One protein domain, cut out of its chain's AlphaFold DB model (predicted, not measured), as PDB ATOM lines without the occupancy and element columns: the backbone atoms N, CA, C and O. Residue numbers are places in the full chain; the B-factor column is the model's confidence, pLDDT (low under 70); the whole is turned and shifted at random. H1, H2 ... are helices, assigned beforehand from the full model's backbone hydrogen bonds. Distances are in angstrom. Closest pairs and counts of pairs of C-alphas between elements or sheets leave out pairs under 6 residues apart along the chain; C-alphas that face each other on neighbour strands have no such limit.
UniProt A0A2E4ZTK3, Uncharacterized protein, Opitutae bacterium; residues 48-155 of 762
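What this domain is: This is residues 48 to 155 of the 762 residues of an uncharacterized protein of Opitutae bacterium (UniProt A0A2E4ZTK3). Two groups of helices make a lengthwise, loosely joined body: the longest helix, H3, lies with H1 and H2 in a near-parallel set of three at one end, and H5 and H7 meet as a V near their last residues at the other end, with the short H4 between the groups, touching H2 and H5. H8 runs away from the point of the V, and residues 148 to 155, of which 148 to 150 belong to H8, stick out from the body; H6 is a single short turn in a loop near H7. The printed part has 108 residues with eight named helices, H1 to H8 in chain order, and no named strand, and its class is all helix. It is only just loose, close to compact, with a radius of gyration of the C-alphas of 15.8 A and spans of 46 by 35 by 28 A.

Where its parts are: H3, residues 74 to 87, is 19.8 A long and begins with C-alpha 74 at (17.715, -37.830, -14.488). Before it come H1, residues 48 to 56, with C-alpha 48 at (19.196, -40.684, -7.059), and H2, residues 60 to 70, 16.1 A. After it come H4, residues 96 to 100; H5, residues 105 to 115, 15.1 A; H6, residues 120 to 124; H7, residues 130 to 140, 15.7 A; and H8, residues 142 to 150, ending with C-alpha 150 at (5.998, -11.663, 15.886).

How they stand to each other: H3 touches H1, the same way at a shallow tilt of 6 degrees; the closest C-alphas, of Val 55 and Met 81, are 5.8 A apart. H1 and H2 form a helical hairpin at a shallow tilt of 18 degrees, closest at the C-alphas of Ala 51 and Tyr 63, 5.9 A. H2 and H3 are close but not clearly touching. H4 touches H2, with the C-alphas of Val 60 and Leu 98 closest at 7.2 A. It also touches H5, with those of Tyr 97 and Val 108 at 6.5 A. H5 is the hub, touching three helices. H5 and H7 touch at a steep tilt of 51 degrees, the same way, with the C-alphas of Phe 115 and Ala 137 closest at 5.0 A. H5 and H8 touch only at their ends, with Tyr 114 and Leu 143 closest at 5.7 A between C-alphas. H6 touches no helix. Every O i to N i+4 pair is within hydrogen-bond range in H1, H3, H4, H5, H6, H7 and H8; in H2, 4 of 7 are.

The domain as a whole: The C-alphas farthest apart, of Pro 72 and Ser 149, are 47.3 A apart. The printed part has no cut and no long link. Residues 87 to 96, 98 and 116 to 126 have pLDDT under 70.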
ATOM      1  N   THR A  48      20.539 -40.618  -6.454       87.19
ATOM      2  CA  THR A  48      19.196 -40.684  -7.059       87.19
ATOM      3  C   THR A  48      18.080 -40.681  -6.026       87.19
ATOM      4  O   THR A  48      17.063 -40.024  -6.236       87.19
ATOM      5  N   GLU A  49      18.263 -41.386  -4.910       88.12
ATOM      6  CA  GLU A  49      17.294 -41.409  -3.815       88.12
ATOM      7  C   GLU A  49      17.226 -40.050  -3.122       88.12
ATOM      8  O   GLU A  49      16.133 -39.552  -2.857       88.12
ATOM      9  N   GLU A  50      18.376 -39.408  -2.910       88.81
ATOM     10  CA  GLU A  50      18.425 -38.057  -2.350       88.81
ATOM     11  C   GLU A  50      17.790 -37.029  -3.300       88.81
ATOM     12  O   GLU A  50      16.970 -36.205  -2.894       88.81
ATOM     13  N   ALA A  51      18.061 -37.139  -4.604       89.50
ATOM     14  CA  ALA A  51      17.389 -36.319  -5.607       89.50
ATOM     15  C   ALA A  51      15.866 -36.553  -5.629       89.50
ATOM     16  O   ALA A  51      15.110 -35.592  -5.772       89.50
ATOM     17  N   ASP A  52      15.392 -37.791  -5.447       90.44
ATOM     18  CA  ASP A  52      13.959 -38.085  -5.338       90.44
ATOM     19  C   ASP A  52      13.332 -37.455  -4.086       90.44
ATOM     20  O   ASP A  52      12.246 -36.878  -4.179       90.44
ATOM     21  N   LYS A  53      14.008 -37.494  -2.927       90.38
ATOM     22  CA  LYS A  53      13.538 -36.797  -1.714       90.38
ATOM     23  C   LYS A  53      13.346 -35.304  -1.974       90.38
ATOM     24  O   LYS A  53      12.288 -34.763  -1.654       90.38
ATOM     25  N   LEU A  54      14.310 -34.663  -2.632       89.81
ATOM     26  CA  LEU A  54      14.236 -33.239  -2.967       89.81
ATOM     27  C   LEU A  54      13.117 -32.929  -3.967       89.81
ATOM     28  O   LEU A  54      12.419 -31.928  -3.809       89.81
ATOM     29  N   VAL A  55      12.895 -33.791  -4.964       89.00
ATOM     30  CA  VAL A  55      11.764 -33.661  -5.903       89.00
ATOM     31  C   VAL A  55      10.431 -33.785  -5.159       89.00
ATOM     32  O   VAL A  55       9.533 -32.977  -5.389       89.00
ATOM     33  N   ARG A  56      10.294 -34.748  -4.235       88.12
ATOM     34  CA  ARG A  56       9.082 -34.914  -3.403       88.12
ATOM     35  C   ARG A  56       8.831 -33.713  -2.493       88.12
ATOM     36  O   ARG A  56       7.680 -33.341  -2.301       88.12
ATOM     37  N   ALA A  57       9.891 -33.105  -1.969       86.19
ATOM     38  CA  ALA A  57       9.824 -31.894  -1.156       86.19
ATOM     39  C   ALA A  57       9.714 -30.598  -1.990       86.19
ATOM     40  O   ALA A  57       9.756 -29.503  -1.428       86.19
ATOM     41  N   ALA A  58       9.595 -30.705  -3.321       86.69
ATOM     42  CA  ALA A  58       9.543 -29.581  -4.257       86.69
ATOM     43  C   ALA A  58      10.750 -28.616  -4.147       86.69
ATOM     44  O   ALA A  58      10.648 -27.423  -4.439       86.69
ATOM     45  N   LYS A  59      11.928 -29.113  -3.751       87.75
ATOM     46  CA  LYS A  59      13.165 -28.331  -3.586       87.75
ATOM     47  C   LYS A  59      13.918 -28.198  -4.917       87.75
ATOM     48  O   LYS A  59      14.877 -28.912  -5.206       87.75
ATOM     49  N   VAL A  60      13.479 -27.249  -5.743       86.00
ATOM     50  CA  VAL A  60      13.989 -27.022  -7.111       86.00
ATOM     51  C   VAL A  60      15.488 -26.687  -7.145       86.00
ATOM     52  O   VAL A  60      16.235 -27.222  -7.962       86.00
ATOM     53  N   GLY A  61      15.942 -25.791  -6.268       85.94
ATOM     54  CA  GLY A  61      17.313 -25.280  -6.232       85.94
ATOM     55  C   GLY A  61      18.354 -26.350  -5.880       85.94
ATOM     56  O   GLY A  61      19.311 -26.498  -6.646       85.94
ATOM     57  N   PRO A  62      18.190 -27.084  -4.762       89.81
ATOM     58  CA  PRO A  62      19.039 -28.227  -4.416       89.81
ATOM     59  C   PRO A  62      19.082 -29.300  -5.515       89.81
ATOM     60  O   PRO A  62      20.165 -29.719  -5.927       89.81
ATOM     61  N   TYR A  63      17.922 -29.667  -6.080       90.06
ATOM     62  CA  TYR A  63      17.836 -30.640  -7.177       90.06
ATOM     63  C   TYR A  63      18.650 -30.211  -8.412       90.06
ATOM     64  O   TYR A  63      19.409 -31.003  -8.974       90.06
ATOM     65  N   GLN A  64      18.558 -28.937  -8.813       88.19
ATOM     66  CA  GLN A  64      19.331 -28.399  -9.939       88.19
ATOM     67  C   GLN A  64      20.847 -28.463  -9.719       88.19
ATOM     68  O   GLN A  64      21.588 -28.596 -10.694       88.19
ATOM     69  N   ILE A  65      21.322 -28.354  -8.472       89.56
ATOM     70  CA  ILE A  65      22.745 -28.522  -8.157       89.56
ATOM     71  C   ILE A  65      23.140 -29.992  -8.303       89.56
ATOM     72  O   ILE A  65      24.082 -30.285  -9.037       89.56
ATOM     73  N   LEU A  66      22.399 -30.916  -7.684       89.94
ATOM     74  CA  LEU A  66      22.675 -32.357  -7.763       89.94
ATOM     75  C   LEU A  66      22.689 -32.877  -9.200       89.94
ATOM     76  O   LEU A  66      23.559 -33.664  -9.569       89.94
ATOM     77  N   LYS A  67      21.791 -32.369 -10.047       89.31
ATOM     78  CA  LYS A  67      21.749 -32.705 -11.474       89.31
ATOM     79  C   LYS A  67      23.085 -32.471 -12.183       89.31
ATOM     80  O   LYS A  67      23.441 -33.253 -13.062       89.31
ATOM     81  N   LYS A  68      23.844 -31.439 -11.798       88.94
ATOM     82  CA  LYS A  68      25.146 -31.123 -12.410       88.94
ATOM     83  C   LYS A  68      26.223 -32.164 -12.111       88.94
ATOM     84  O   LYS A  68      27.157 -32.275 -12.893       88.94
ATOM     85  N   VAL A  69      26.088 -32.925 -11.023       86.31
ATOM     86  CA  VAL A  69      27.037 -33.987 -10.636       86.31
ATOM     87  C   VAL A  69      26.886 -35.235 -11.520       86.31
ATOM     88  O   VAL A  69      27.804 -36.045 -11.591       86.31
ATOM     89  N   GLY A  70      25.770 -35.361 -12.250       82.25
ATOM     90  CA  GLY A  70      25.501 -36.473 -13.166       82.25
ATOM     91  C   GLY A  70      24.646 -37.567 -12.529       82.25
ATOM     92  O   GLY A  70      25.134 -38.650 -12.226       82.25
ATOM     93  N   LEU A  71      23.353 -37.283 -12.331       81.06
ATOM     94  CA  LEU A  71      22.392 -38.244 -11.780       81.06
ATOM     95  C   LEU A  71      22.064 -39.368 -12.790       81.06
ATOM     96  O   LEU A  71      21.656 -39.052 -13.918       81.06
ATOM     97  N   PRO A  72      22.148 -40.654 -12.394       73.12
ATOM     98  CA  PRO A  72      21.541 -41.744 -13.154       73.12
ATOM     99  C   PRO A  72      20.026 -41.513 -13.286       73.12
ATOM    100  O   PRO A  72      19.388 -41.040 -12.349       73.12
ATOM    101  N   ASP A  73      19.450 -41.801 -14.454       71.50
ATOM    102  CA  ASP A  73      18.005 -41.679 -14.728       71.50
ATOM    103  C   ASP A  73      17.379 -40.290 -14.474       71.50
ATOM    104  O   ASP A  73      16.179 -40.158 -14.204       71.50
ATOM    105  N   SER A  74      18.168 -39.224 -14.646       81.25
ATOM    106  CA  SER A  74      17.715 -37.830 -14.488       81.25
ATOM    107  C   SER A  74      16.446 -37.484 -15.277       81.25
ATOM    108  O   SER A  74      15.640 -36.686 -14.810       81.25
ATOM    109  N   THR A  75      16.195 -38.121 -16.427       85.69
ATOM    110  CA  THR A  75      15.015 -37.852 -17.267       85.69
ATOM    111  C   THR A  75      13.686 -38.168 -16.572       85.69
ATOM    112  O   THR A  75      12.687 -37.492 -16.821       85.69
ATOM    113  N   TYR A  76      13.634 -39.192 -15.714       86.19
ATOM    114  CA  TYR A  76      12.418 -39.516 -14.958       86.19
ATOM    115  C   TYR A  76      12.165 -38.496 -13.843       86.19
ATOM    116  O   TYR A  76      11.038 -38.020 -13.682       86.19
ATOM    117  N   LEU A  77      13.219 -38.131 -13.109       86.38
ATOM    118  CA  LEU A  77      13.157 -37.125 -12.048       86.38
ATOM    119  C   LEU A  77      12.831 -35.735 -12.604       86.38
ATOM    120  O   LEU A  77      12.017 -35.031 -12.015       86.38
ATOM    121  N   ASP A  78      13.369 -35.389 -13.775       86.81
ATOM    122  CA  ASP A  78      13.056 -34.152 -14.493       86.81
ATOM    123  C   ASP A  78      11.561 -34.066 -14.813       86.81
ATOM    124  O   ASP A  78      10.915 -33.102 -14.425       86.81
ATOM    125  N   LYS A  79      10.973 -35.114 -15.412       87.44
ATOM    126  CA  LYS A  79       9.526 -35.143 -15.701       87.44
ATOM    127  C   LYS A  79       8.672 -34.985 -14.447       87.44
ATOM    128  O   LYS A  79       7.608 -34.373 -14.501       87.44
ATOM    129  N   ARG A  80       9.104 -35.562 -13.323       85.75
ATOM    130  CA  ARG A  80       8.402 -35.415 -12.043       85.75
ATOM    131  C   ARG A  80       8.538 -34.013 -11.476       85.75
ATOM    132  O   ARG A  80       7.541 -33.482 -11.003       85.75
ATOM    133  N   MET A  81       9.722 -33.411 -11.549       86.25
ATOM    134  CA  MET A  81       9.923 -32.018 -11.161       86.25
ATOM    135  C   MET A  81       9.077 -31.087 -12.038       86.25
ATOM    136  O   MET A  81       8.376 -30.234 -11.508       86.25
ATOM    137  N   ASP A  82       9.046 -31.302 -13.353       84.69
ATOM    138  CA  ASP A  82       8.205 -30.536 -14.277       84.69
ATOM    139  C   ASP A  82       6.711 -30.686 -13.949       84.69
ATOM    140  O   ASP A  82       5.971 -29.708 -13.995       84.69
ATOM    141  N   ALA A  83       6.263 -31.883 -13.556       82.44
ATOM    142  CA  ALA A  83       4.889 -32.110 -13.109       82.44
ATOM    143  C   ALA A  83       4.570 -31.380 -11.792       82.44
ATOM    144  O   ALA A  83       3.496 -30.792 -11.679       82.44
ATOM    145  N   VAL A  84       5.498 -31.374 -10.826       79.81
ATOM    146  CA  VAL A  84       5.368 -30.595  -9.579       79.81
ATOM    147  C   VAL A  84       5.228 -29.108  -9.905       79.81
ATOM    148  O   VAL A  84       4.306 -28.458  -9.418       79.81
ATOM    149  N   LEU A  85       6.075 -28.593 -10.800       77.50
ATOM    150  CA  LEU A  85       6.035 -27.201 -11.253       77.50
ATOM    151  C   LEU A  85       4.761 -26.857 -12.044       77.50
ATOM    152  O   LEU A  85       4.307 -25.721 -11.984       77.50
ATOM    153  N   ALA A  86       4.188 -27.812 -12.782       73.50
ATOM    154  CA  ALA A  86       2.962 -27.620 -13.558       73.50
ATOM    155  C   ALA A  86       1.677 -27.724 -12.717       73.50
ATOM    156  O   ALA A  86       0.658 -27.162 -13.105       73.50
ATOM    157  N   SER A  87       1.710 -28.454 -11.597       63.66
ATOM    158  CA  SER A  87       0.563 -28.625 -10.690       63.66
ATOM    159  C   SER A  87       0.317 -27.439  -9.753       63.66
ATOM    160  O   SER A  87      -0.749 -27.351  -9.146       63.66
ATOM    161  N   ASP A  88       1.291 -26.537  -9.629       58.34
ATOM    162  CA  ASP A  88       1.188 -25.349  -8.789       58.34
ATOM    163  C   ASP A  88       0.447 -24.248  -9.582       58.34
ATOM    164  O   ASP A  88       1.038 -23.459 -10.316       58.34
ATOM    165  N   ASP A  89      -0.887 -24.249  -9.482       48.25
ATOM    166  CA  ASP A  89      -1.881 -23.466 -10.256       48.25
ATOM    167  C   ASP A  89      -1.811 -21.920 -10.064       48.25
ATOM    168  O   ASP A  89      -2.754 -21.172 -10.335       48.25
ATOM    169  N   GLY A  90      -0.689 -21.386  -9.575       47.22
ATOM    170  CA  GLY A  90      -0.499 -19.972  -9.263       47.22
ATOM    171  C   GLY A  90       0.148 -19.189 -10.401       47.22
ATOM    172  O   GLY A  90       1.346 -18.950 -10.349       47.22
ATOM    173  N   SER A  91      -0.643 -18.744 -11.384       42.00
ATOM    174  CA  SER A  91      -0.272 -17.778 -12.442       42.00
ATOM    175  C   SER A  91       1.135 -17.972 -13.033       42.00
ATOM    176  O   SER A  91       2.138 -17.488 -12.504       42.00
ATOM    177  N   SER A  92       1.182 -18.597 -14.204       43.25
ATOM    178  CA  SER A  92       2.346 -18.914 -15.044       43.25
ATOM    179  C   SER A  92       3.228 -17.726 -15.504       43.25
ATOM    180  O   SER A  92       3.865 -17.802 -16.553       43.25
ATOM    181  N   SER A  93       3.276 -16.616 -14.765       43.41
ATOM    182  CA  SER A  93       4.053 -15.411 -15.076       43.41
ATOM    183  C   SER A  93       5.053 -14.988 -13.996       43.41
ATOM    184  O   SER A  93       5.876 -14.120 -14.278       43.41
ATOM    185  N   ASP A  94       5.030 -15.564 -12.787       51.97
ATOM    186  CA  ASP A  94       5.917 -15.128 -11.698       51.97
ATOM    187  C   ASP A  94       6.947 -16.210 -11.336       51.97
ATOM    188  O   ASP A  94       6.669 -17.187 -10.647       51.97
ATOM    189  N   SER A  95       8.185 -15.996 -11.784       63.62
ATOM    190  CA  SER A  95       9.393 -16.822 -11.607       63.62
ATOM    191  C   SER A  95       9.874 -16.991 -10.150       63.62
ATOM    192  O   SER A  95      11.051 -17.256  -9.895       63.62
ATOM    193  N   VAL A  96       8.985 -16.825  -9.168       69.31
ATOM    194  CA  VAL A  96       9.289 -16.740  -7.732       69.31
ATOM    195  C   VAL A  96       9.866 -18.042  -7.184       69.31
ATOM    196  O   VAL A  96      10.796 -17.982  -6.388       69.31
ATOM    197  N   TYR A  97       9.415 -19.208  -7.646       70.94
ATOM    198  CA  TYR A  97       9.963 -20.502  -7.216       70.94
ATOM    199  C   TYR A  97      11.407 -20.730  -7.705       70.94
ATOM    200  O   TYR A  97      12.226 -21.295  -6.981       70.94
ATOM    201  N   LEU A  98      11.776 -20.220  -8.892       69.69
ATOM    202  CA  LEU A  98      13.165 -20.231  -9.384       69.69
ATOM    203  C   LEU A  98      14.068 -19.285  -8.580       69.69
ATOM    204  O   LEU A  98      15.264 -19.538  -8.437       69.69
ATOM    205  N   LEU A  99      13.497 -18.193  -8.070       72.38
ATOM    206  CA  LEU A  99      14.186 -17.214  -7.226       72.38
ATOM    207  C   LEU A  99      14.371 -17.754  -5.800       72.38
ATOM    208  O   LEU A  99      15.466 -17.673  -5.246       72.38
ATOM    209  N   ALA A 100      13.318 -18.339  -5.229       73.56
ATOM    210  CA  ALA A 100      13.337 -18.958  -3.911       73.56
ATOM    211  C   ALA A 100      14.141 -20.266  -3.900       73.56
ATOM    212  O   ALA A 100      14.704 -20.622  -2.874       73.56
ATOM    213  N   GLY A 101      14.235 -20.975  -5.029       77.25
ATOM    214  CA  GLY A 101      14.867 -22.293  -5.108       77.25
ATOM    215  C   GLY A 101      13.991 -23.423  -4.557       77.25
ATOM    216  O   GLY A 101      14.507 -24.490  -4.237       77.25
ATOM    217  N   THR A 102      12.684 -23.203  -4.437       79.19
ATOM    218  CA  THR A 102      11.692 -24.163  -3.937       79.19
ATOM    219  C   THR A 102      10.335 -23.856  -4.563       79.19
ATOM    220  O   THR A 102      10.024 -22.694  -4.824       79.19
ATOM    221  N   ALA A 103       9.557 -24.900  -4.820       77.06
ATOM    222  CA  ALA A 103       8.171 -24.860  -5.271       77.06
ATOM    223  C   ALA A 103       7.218 -25.419  -4.196       77.06
ATOM    224  O   ALA A 103       6.057 -25.695  -4.465       77.06
ATOM    225  N   SER A 104       7.696 -25.598  -2.960       79.44
ATOM    226  CA  SER A 104       6.817 -25.892  -1.827       79.44
ATOM    227  C   SER A 104       5.930 -24.679  -1.554       79.44
ATOM    228  O   SER A 104       6.445 -23.592  -1.284       79.44
ATOM    229  N   ALA A 105       4.607 -24.859  -1.585       72.12
ATOM    230  CA  ALA A 105       3.645 -23.776  -1.376       72.12
ATOM    231  C   ALA A 105       3.905 -23.002  -0.068       72.12
ATOM    232  O   ALA A 105       3.887 -21.773  -0.063       72.12
ATOM    233  N   VAL A 106       4.236 -23.717   1.015       74.25
ATOM    234  CA  VAL A 106       4.544 -23.130   2.331       74.25
ATOM    235  C   VAL A 106       5.812 -22.280   2.276       74.25
ATOM    236  O   VAL A 106       5.832 -21.152   2.769       74.25
ATOM    237  N   ASP A 107       6.871 -22.791   1.650       73.81
ATOM    238  CA  ASP A 107       8.139 -22.069   1.558       73.81
ATOM    239  C   ASP A 107       8.031 -20.856   0.629       73.81
ATOM    240  O   ASP A 107       8.590 -19.802   0.921       73.81
ATOM    241  N   VAL A 108       7.300 -20.981  -0.482       76.31
ATOM    242  CA  VAL A 108       7.059 -19.888  -1.432       76.31
ATOM    243  C   VAL A 108       6.201 -18.800  -0.792       76.31
ATOM    244  O   VAL A 108       6.485 -17.612  -0.972       76.31
ATOM    245  N   GLU A 109       5.179 -19.168  -0.016       75.81
ATOM    246  CA  GLU A 109       4.375 -18.210   0.744       75.81
ATOM    247  C   GLU A 109       5.220 -17.500   1.804       75.81
ATOM    248  O   GLU A 109       5.213 -16.269   1.862       75.81
ATOM    249  N   ASN A 110       6.020 -18.243   2.574       74.81
ATOM    250  CA  ASN A 110       6.979 -17.677   3.524       74.81
ATOM    251  C   ASN A 110       7.958 -16.724   2.824       74.81
ATOM    252  O   ASN A 110       8.145 -15.590   3.260       74.81
ATOM    253  N   PHE A 111       8.524 -17.128   1.689       77.31
ATOM    254  CA  PHE A 111       9.441 -16.306   0.909       77.31
ATOM    255  C   PHE A 111       8.778 -15.006   0.423       77.31
ATOM    256  O   PHE A 111       9.346 -13.923   0.581       77.31
ATOM    257  N   ARG A 112       7.556 -15.080  -0.123       76.44
ATOM    258  CA  ARG A 112       6.784 -13.895  -0.543       76.44
ATOM    259  C   ARG A 112       6.475 -12.983   0.640       76.44
ATOM    260  O   ARG A 112       6.665 -11.774   0.539       76.44
ATOM    261  N   LYS A 113       6.043 -13.562   1.757       73.56
ATOM    262  CA  LYS A 113       5.682 -12.853   2.987       73.56
ATOM    263  C   LYS A 113       6.869 -12.124   3.616       73.56
ATOM    264  O   LYS A 113       6.695 -11.010   4.100       73.56
ATOM    265  N   TYR A 114       8.053 -12.733   3.616       71.38
ATOM    266  CA  TYR A 114       9.236 -12.184   4.285       71.38
ATOM    267  C   TYR A 114      10.061 -11.252   3.405       71.38
ATOM    268  O   TYR A 114      10.623 -10.279   3.910       71.38
ATOM    269  N   PHE A 115      10.136 -11.534   2.106       71.81
ATOM    270  CA  PHE A 115      11.050 -10.823   1.219       71.81
ATOM    271  C   PHE A 115      10.354  -9.942   0.185       71.81
ATOM    272  O   PHE A 115      11.020  -9.113  -0.426       71.81
ATOM    273  N   GLY A 116       9.043 -10.102  -0.038       66.88
ATOM    274  CA  GLY A 116       8.312  -9.336  -1.054       66.88
ATOM    275  C   GLY A 116       8.797  -9.588  -2.493       66.88
ATOM    276  O   GLY A 116       8.423  -8.854  -3.402       66.88
ATOM    277  N   GLY A 117       9.629 -10.619  -2.706       64.56
ATOM    278  CA  GLY A 117      10.283 -10.939  -3.977       64.56
ATOM    279  C   GLY A 117      11.656 -10.274  -4.179       64.56
ATOM    280  O   GLY A 117      12.253  -9.718  -3.265       64.56
ATOM    281  N   LEU A 118      12.185 -10.373  -5.404       65.25
ATOM    282  CA  LEU A 118      13.391  -9.656  -5.848       65.25
ATOM    283  C   LEU A 118      13.011  -8.351  -6.552       65.25
ATOM    284  O   LEU A 118      12.021  -8.317  -7.294       65.25
ATOM    285  N   ASP A 119      13.838  -7.317  -6.384       67.00
ATOM    286  CA  ASP A 119      13.702  -6.054  -7.104       67.00
ATOM    287  C   ASP A 119      13.749  -6.268  -8.628       67.00
ATOM    288  O   ASP A 119      14.504  -7.120  -9.115       67.00
ATOM    289  N   PRO A 120      13.001  -5.463  -9.409       66.94
ATOM    290  CA  PRO A 120      12.963  -5.588 -10.866       66.94
ATOM    291  C   PRO A 120      14.351  -5.540 -11.523       66.94
ATOM    292  O   PRO A 120      14.591  -6.220 -12.519       66.94
ATOM    293  N   PHE A 121      15.290  -4.783 -10.943       68.06
ATOM    294  CA  PHE A 121      16.656  -4.647 -11.448       68.06
ATOM    295  C   PHE A 121      17.480  -5.934 -11.293       68.06
ATOM    296  O   PHE A 121      18.089  -6.387 -12.265       68.06
ATOM    297  N   ASN A 122      17.507  -6.553 -10.107       69.31
ATOM    298  CA  ASN A 122      18.211  -7.828  -9.929       69.31
ATOM    299  C   ASN A 122      17.508  -8.981 -10.659       69.31
ATOM    300  O   ASN A 122      18.200  -9.836 -11.219       69.31
ATOM    301  N   ARG A 123      16.169  -8.956 -10.746       67.81
ATOM    302  CA  ARG A 123      15.384  -9.910 -11.548       67.81
ATOM    303  C   ARG A 123      15.766  -9.841 -13.032       67.81
ATOM    304  O   ARG A 123      16.073 -10.869 -13.624       67.81
ATOM    305  N   GLY A 124      15.861  -8.636 -13.605       61.88
ATOM    306  CA  GLY A 124      16.295  -8.423 -14.993       61.88
ATOM    307  C   GLY A 124      17.750  -8.824 -15.280       61.88
ATOM    308  O   GLY A 124      18.109  -9.041 -16.432       61.88
ATOM    309  N   LYS A 125      18.590  -8.961 -14.243       67.19
ATOM    310  CA  LYS A 125      19.981  -9.442 -14.345       67.19
ATOM    311  C   LYS A 125      20.154 -10.926 -13.998       67.19
ATOM    312  O   LYS A 125      21.296 -11.384 -13.949       67.19
ATOM    313  N   GLY A 126      19.071 -11.657 -13.713       65.69
ATOM    314  CA  GLY A 126      19.120 -13.072 -13.321       65.69
ATOM    315  C   GLY A 126      19.883 -13.333 -12.015       65.69
ATOM    316  O   GLY A 126      20.491 -14.388 -11.842       65.69
ATOM    317  N   ARG A 127      19.932 -12.347 -11.110       72.50
ATOM    318  CA  ARG A 127      20.673 -12.441  -9.845       72.50
ATOM    319  C   ARG A 127      19.789 -13.050  -8.760       72.50
ATOM    320  O   ARG A 127      19.121 -12.327  -8.030       72.50
ATOM    321  N   ASN A 128      19.844 -14.374  -8.635       74.31
ATOM    322  CA  ASN A 128      18.949 -15.138  -7.754       74.31
ATOM    323  C   ASN A 128      19.607 -15.582  -6.433       74.31
ATOM    324  O   ASN A 128      19.068 -16.424  -5.723       74.31
ATOM    325  N   ALA A 129      20.790 -15.055  -6.106       85.00
ATOM    326  CA  ALA A 129      21.483 -15.407  -4.868       85.00
ATOM    327  C   ALA A 129      20.738 -14.854  -3.637       85.00
ATOM    328  O   ALA A 129      20.218 -13.733  -3.676       85.00
ATOM    329  N   ALA A 130      20.732 -15.610  -2.537       86.62
ATOM    330  CA  ALA A 130      20.016 -15.279  -1.303       86.62
ATOM    331  C   ALA A 130      20.409 -13.897  -0.754       86.62
ATOM    332  O   ALA A 130      19.565 -13.157  -0.257       86.62
ATOM    333  N   PHE A 131      21.667 -13.489  -0.941       88.00
ATOM    334  CA  PHE A 131      22.147 -12.165  -0.553       88.00
ATOM    335  C   PHE A 131      21.317 -11.019  -1.153       88.00
ATOM    336  O   PHE A 131      21.017 -10.048  -0.458       88.00
ATOM    337  N   PHE A 132      20.927 -11.105  -2.431       84.44
ATOM    338  CA  PHE A 132      20.143 -10.043  -3.070       84.44
ATOM    339  C   PHE A 132      18.735  -9.953  -2.486       84.44
ATOM    340  O   PHE A 132      18.228  -8.849  -2.294       84.44
ATOM    341  N   VAL A 133      18.153 -11.102  -2.137       82.50
ATOM    342  CA  VAL A 133      16.855 -11.203  -1.466       82.50
ATOM    343  C   VAL A 133      16.926 -10.569  -0.075       82.50
ATOM    344  O   VAL A 133      16.137  -9.679   0.244       82.50
ATOM    345  N   PHE A 134      17.922 -10.948   0.730       86.19
ATOM    346  CA  PHE A 134      18.119 -10.388   2.069       86.19
ATOM    347  C   PHE A 134      18.370  -8.882   2.031       86.19
ATOM    348  O   PHE A 134      17.791  -8.129   2.812       86.19
ATOM    349  N   ASN A 135      19.194  -8.416   1.092       86.00
ATOM    350  CA  ASN A 135      19.470  -6.994   0.923       86.00
ATOM    351  C   ASN A 135      18.226  -6.210   0.480       86.00
ATOM    352  O   ASN A 135      18.032  -5.079   0.925       86.00
ATOM    353  N   HIS A 136      17.371  -6.793  -0.362       82.75
ATOM    354  CA  HIS A 136      16.104  -6.172  -0.743       82.75
ATOM    355  C   HIS A 136      15.171  -6.017   0.462       82.75
ATOM    356  O   HIS A 136      14.712  -4.910   0.747       82.75
ATOM    357  N   ALA A 137      14.967  -7.091   1.223       81.38
ATOM    358  CA  ALA A 137      14.093  -7.079   2.391       81.38
ATOM    359  C   ALA A 137      14.611  -6.183   3.522       81.38
ATOM    360  O   ALA A 137      13.826  -5.497   4.178       81.38
ATOM    361  N   TYR A 138      15.933  -6.120   3.705       84.06
ATOM    362  CA  TYR A 138      16.563  -5.161   4.608       84.06
ATOM    363  C   TYR A 138      16.220  -3.716   4.229       84.06
ATOM    364  O   TYR A 138      15.791  -2.948   5.086       84.06
ATOM    365  N   ARG A 139      16.350  -3.349   2.945       83.06
ATOM    366  CA  ARG A 139      16.049  -1.987   2.464       83.06
ATOM    367  C   ARG A 139      14.585  -1.596   2.641       83.06
ATOM    368  O   ARG A 139      14.310  -0.421   2.849       83.06
ATOM    369  N   GLN A 140      13.663  -2.553   2.554       81.06
ATOM    370  CA  GLN A 140      12.243  -2.297   2.796       81.06
ATOM    371  C   GLN A 140      11.899  -2.171   4.291       81.06
ATOM    372  O   GLN A 140      10.836  -1.659   4.628       81.06
ATOM    373  N   GLY A 141      12.745  -2.678   5.195       80.19
ATOM    374  CA  GLY A 141      12.501  -2.691   6.644       80.19
ATOM    375  C   GLY A 141      11.423  -3.680   7.120       80.19
ATOM    376  O   GLY A 141      11.294  -3.910   8.321       80.19
ATOM    377  N   VAL A 142      10.684  -4.312   6.202       77.94
ATOM    378  CA  VAL A 142       9.562  -5.223   6.494       77.94
ATOM    379  C   VAL A 142      10.006  -6.427   7.324       77.94
ATOM    380  O   VAL A 142       9.377  -6.742   8.335       77.94
ATOM    381  N   LEU A 143      11.116  -7.066   6.940       82.12
ATOM    382  CA  LEU A 143      11.619  -8.271   7.606       82.12
ATOM    383  C   LEU A 143      11.978  -8.011   9.074       82.12
ATOM    384  O   LEU A 143      11.618  -8.793   9.949       82.12
ATOM    385  N   LYS A 144      12.651  -6.891   9.347       84.69
ATOM    386  CA  LYS A 144      13.047  -6.511  10.706       84.69
ATOM    387  C   LYS A 144      11.822  -6.258  11.588       84.69
ATOM    388  O   LYS A 144      11.710  -6.863  12.648       84.69
ATOM    389  N   ASN A 145      10.877  -5.442  11.114       84.75
ATOM    390  CA  ASN A 145       9.646  -5.131  11.850       84.75
ATOM    391  C   ASN A 145       8.823  -6.396  12.143       84.75
ATOM    392  O   ASN A 145       8.210  -6.531  13.205       84.75
ATOM    393  N   TRP A 146       8.802  -7.335  11.198       83.81
ATOM    394  CA  TRP A 146       8.128  -8.614  11.377       83.81
ATOM    395  C   TRP A 146       8.805  -9.473  12.451       83.81
ATOM    396  O   TRP A 146       8.125  -9.927  13.373       83.81
ATOM    397  N   LEU A 147      10.131  -9.642  12.375       86.25
ATOM    398  CA  LEU A 147      10.902 -10.408  13.359       86.25
ATOM    399  C   LEU A 147      10.759  -9.811  14.771       86.25
ATOM    400  O   LEU A 147      10.574 -10.551  15.730       86.25
ATOM    401  N   GLU A 148      10.760  -8.482  14.906       86.50
ATOM    402  CA  GLU A 148      10.600  -7.801  16.201       86.50
ATOM    403  C   GLU A 148       9.187  -7.933  16.793       86.50
ATOM    404  O   GLU A 148       9.043  -8.062  18.009       86.50
ATOM    405  N   SER A 149       8.142  -7.910  15.958       84.94
ATOM    406  CA  SER A 149       6.746  -7.917  16.423       84.94
ATOM    407  C   SER A 149       6.150  -9.309  16.632       84.94
ATOM    408  O   SER A 149       5.225  -9.446  17.435       84.94
ATOM    409  N   LYS A 150       6.629 -10.331  15.910       79.81
ATOM    410  CA  LYS A 150       5.998 -11.663  15.886       79.81
ATOM    411  C   LYS A 150       6.874 -12.821  16.358       79.81
ATOM    412  O   LYS A 150       6.303 -13.854  16.696       79.81
ATOM    413  N   SER A 151       8.201 -12.682  16.407       83.00
ATOM    414  CA  SER A 151       9.059 -13.781  16.871       83.00
ATOM    415  C   SER A 151       8.948 -13.970  18.387       83.00
ATOM    416  O   SER A 151       9.141 -13.040  19.181       83.00
ATOM    417  N   ASN A 152       8.683 -15.209  18.800       85.38
ATOM    418  CA  ASN A 152       8.756 -15.625  20.202       85.38
ATOM    419  C   ASN A 152      10.103 -16.270  20.559       85.38
ATOM    420  O   ASN A 152      10.371 -16.486  21.742       85.38
ATOM    421  N   ASN A 153      10.967 -16.530  19.573       86.69
ATOM    422  CA  ASN A 153      12.251 -17.183  19.780       86.69
ATOM    423  C   ASN A 153      13.247 -16.230  20.473       86.69
ATOM    424  O   ASN A 153      13.545 -15.128  20.004       86.69
ATOM    425  N   GLN A 154      13.778 -16.651  21.627       87.50
ATOM    426  CA  GLN A 154      14.716 -15.838  22.404       87.50
ATOM    427  C   GLN A 154      16.055 -15.643  21.677       87.50
ATOM    428  O   GLN A 154      16.647 -14.568  21.788       87.50
ATOM    429  N   ASN A 155      16.513 -16.635  20.908       88.38
ATOM    430  CA  ASN A 155      17.755 -16.552  20.136       88.38
ATOM    431  C   ASN A 155      17.623 -15.525  19.010       88.38
ATOM    432  O   ASN A 155      18.496 -14.675  18.850       88.38
TER     433      ASN A 155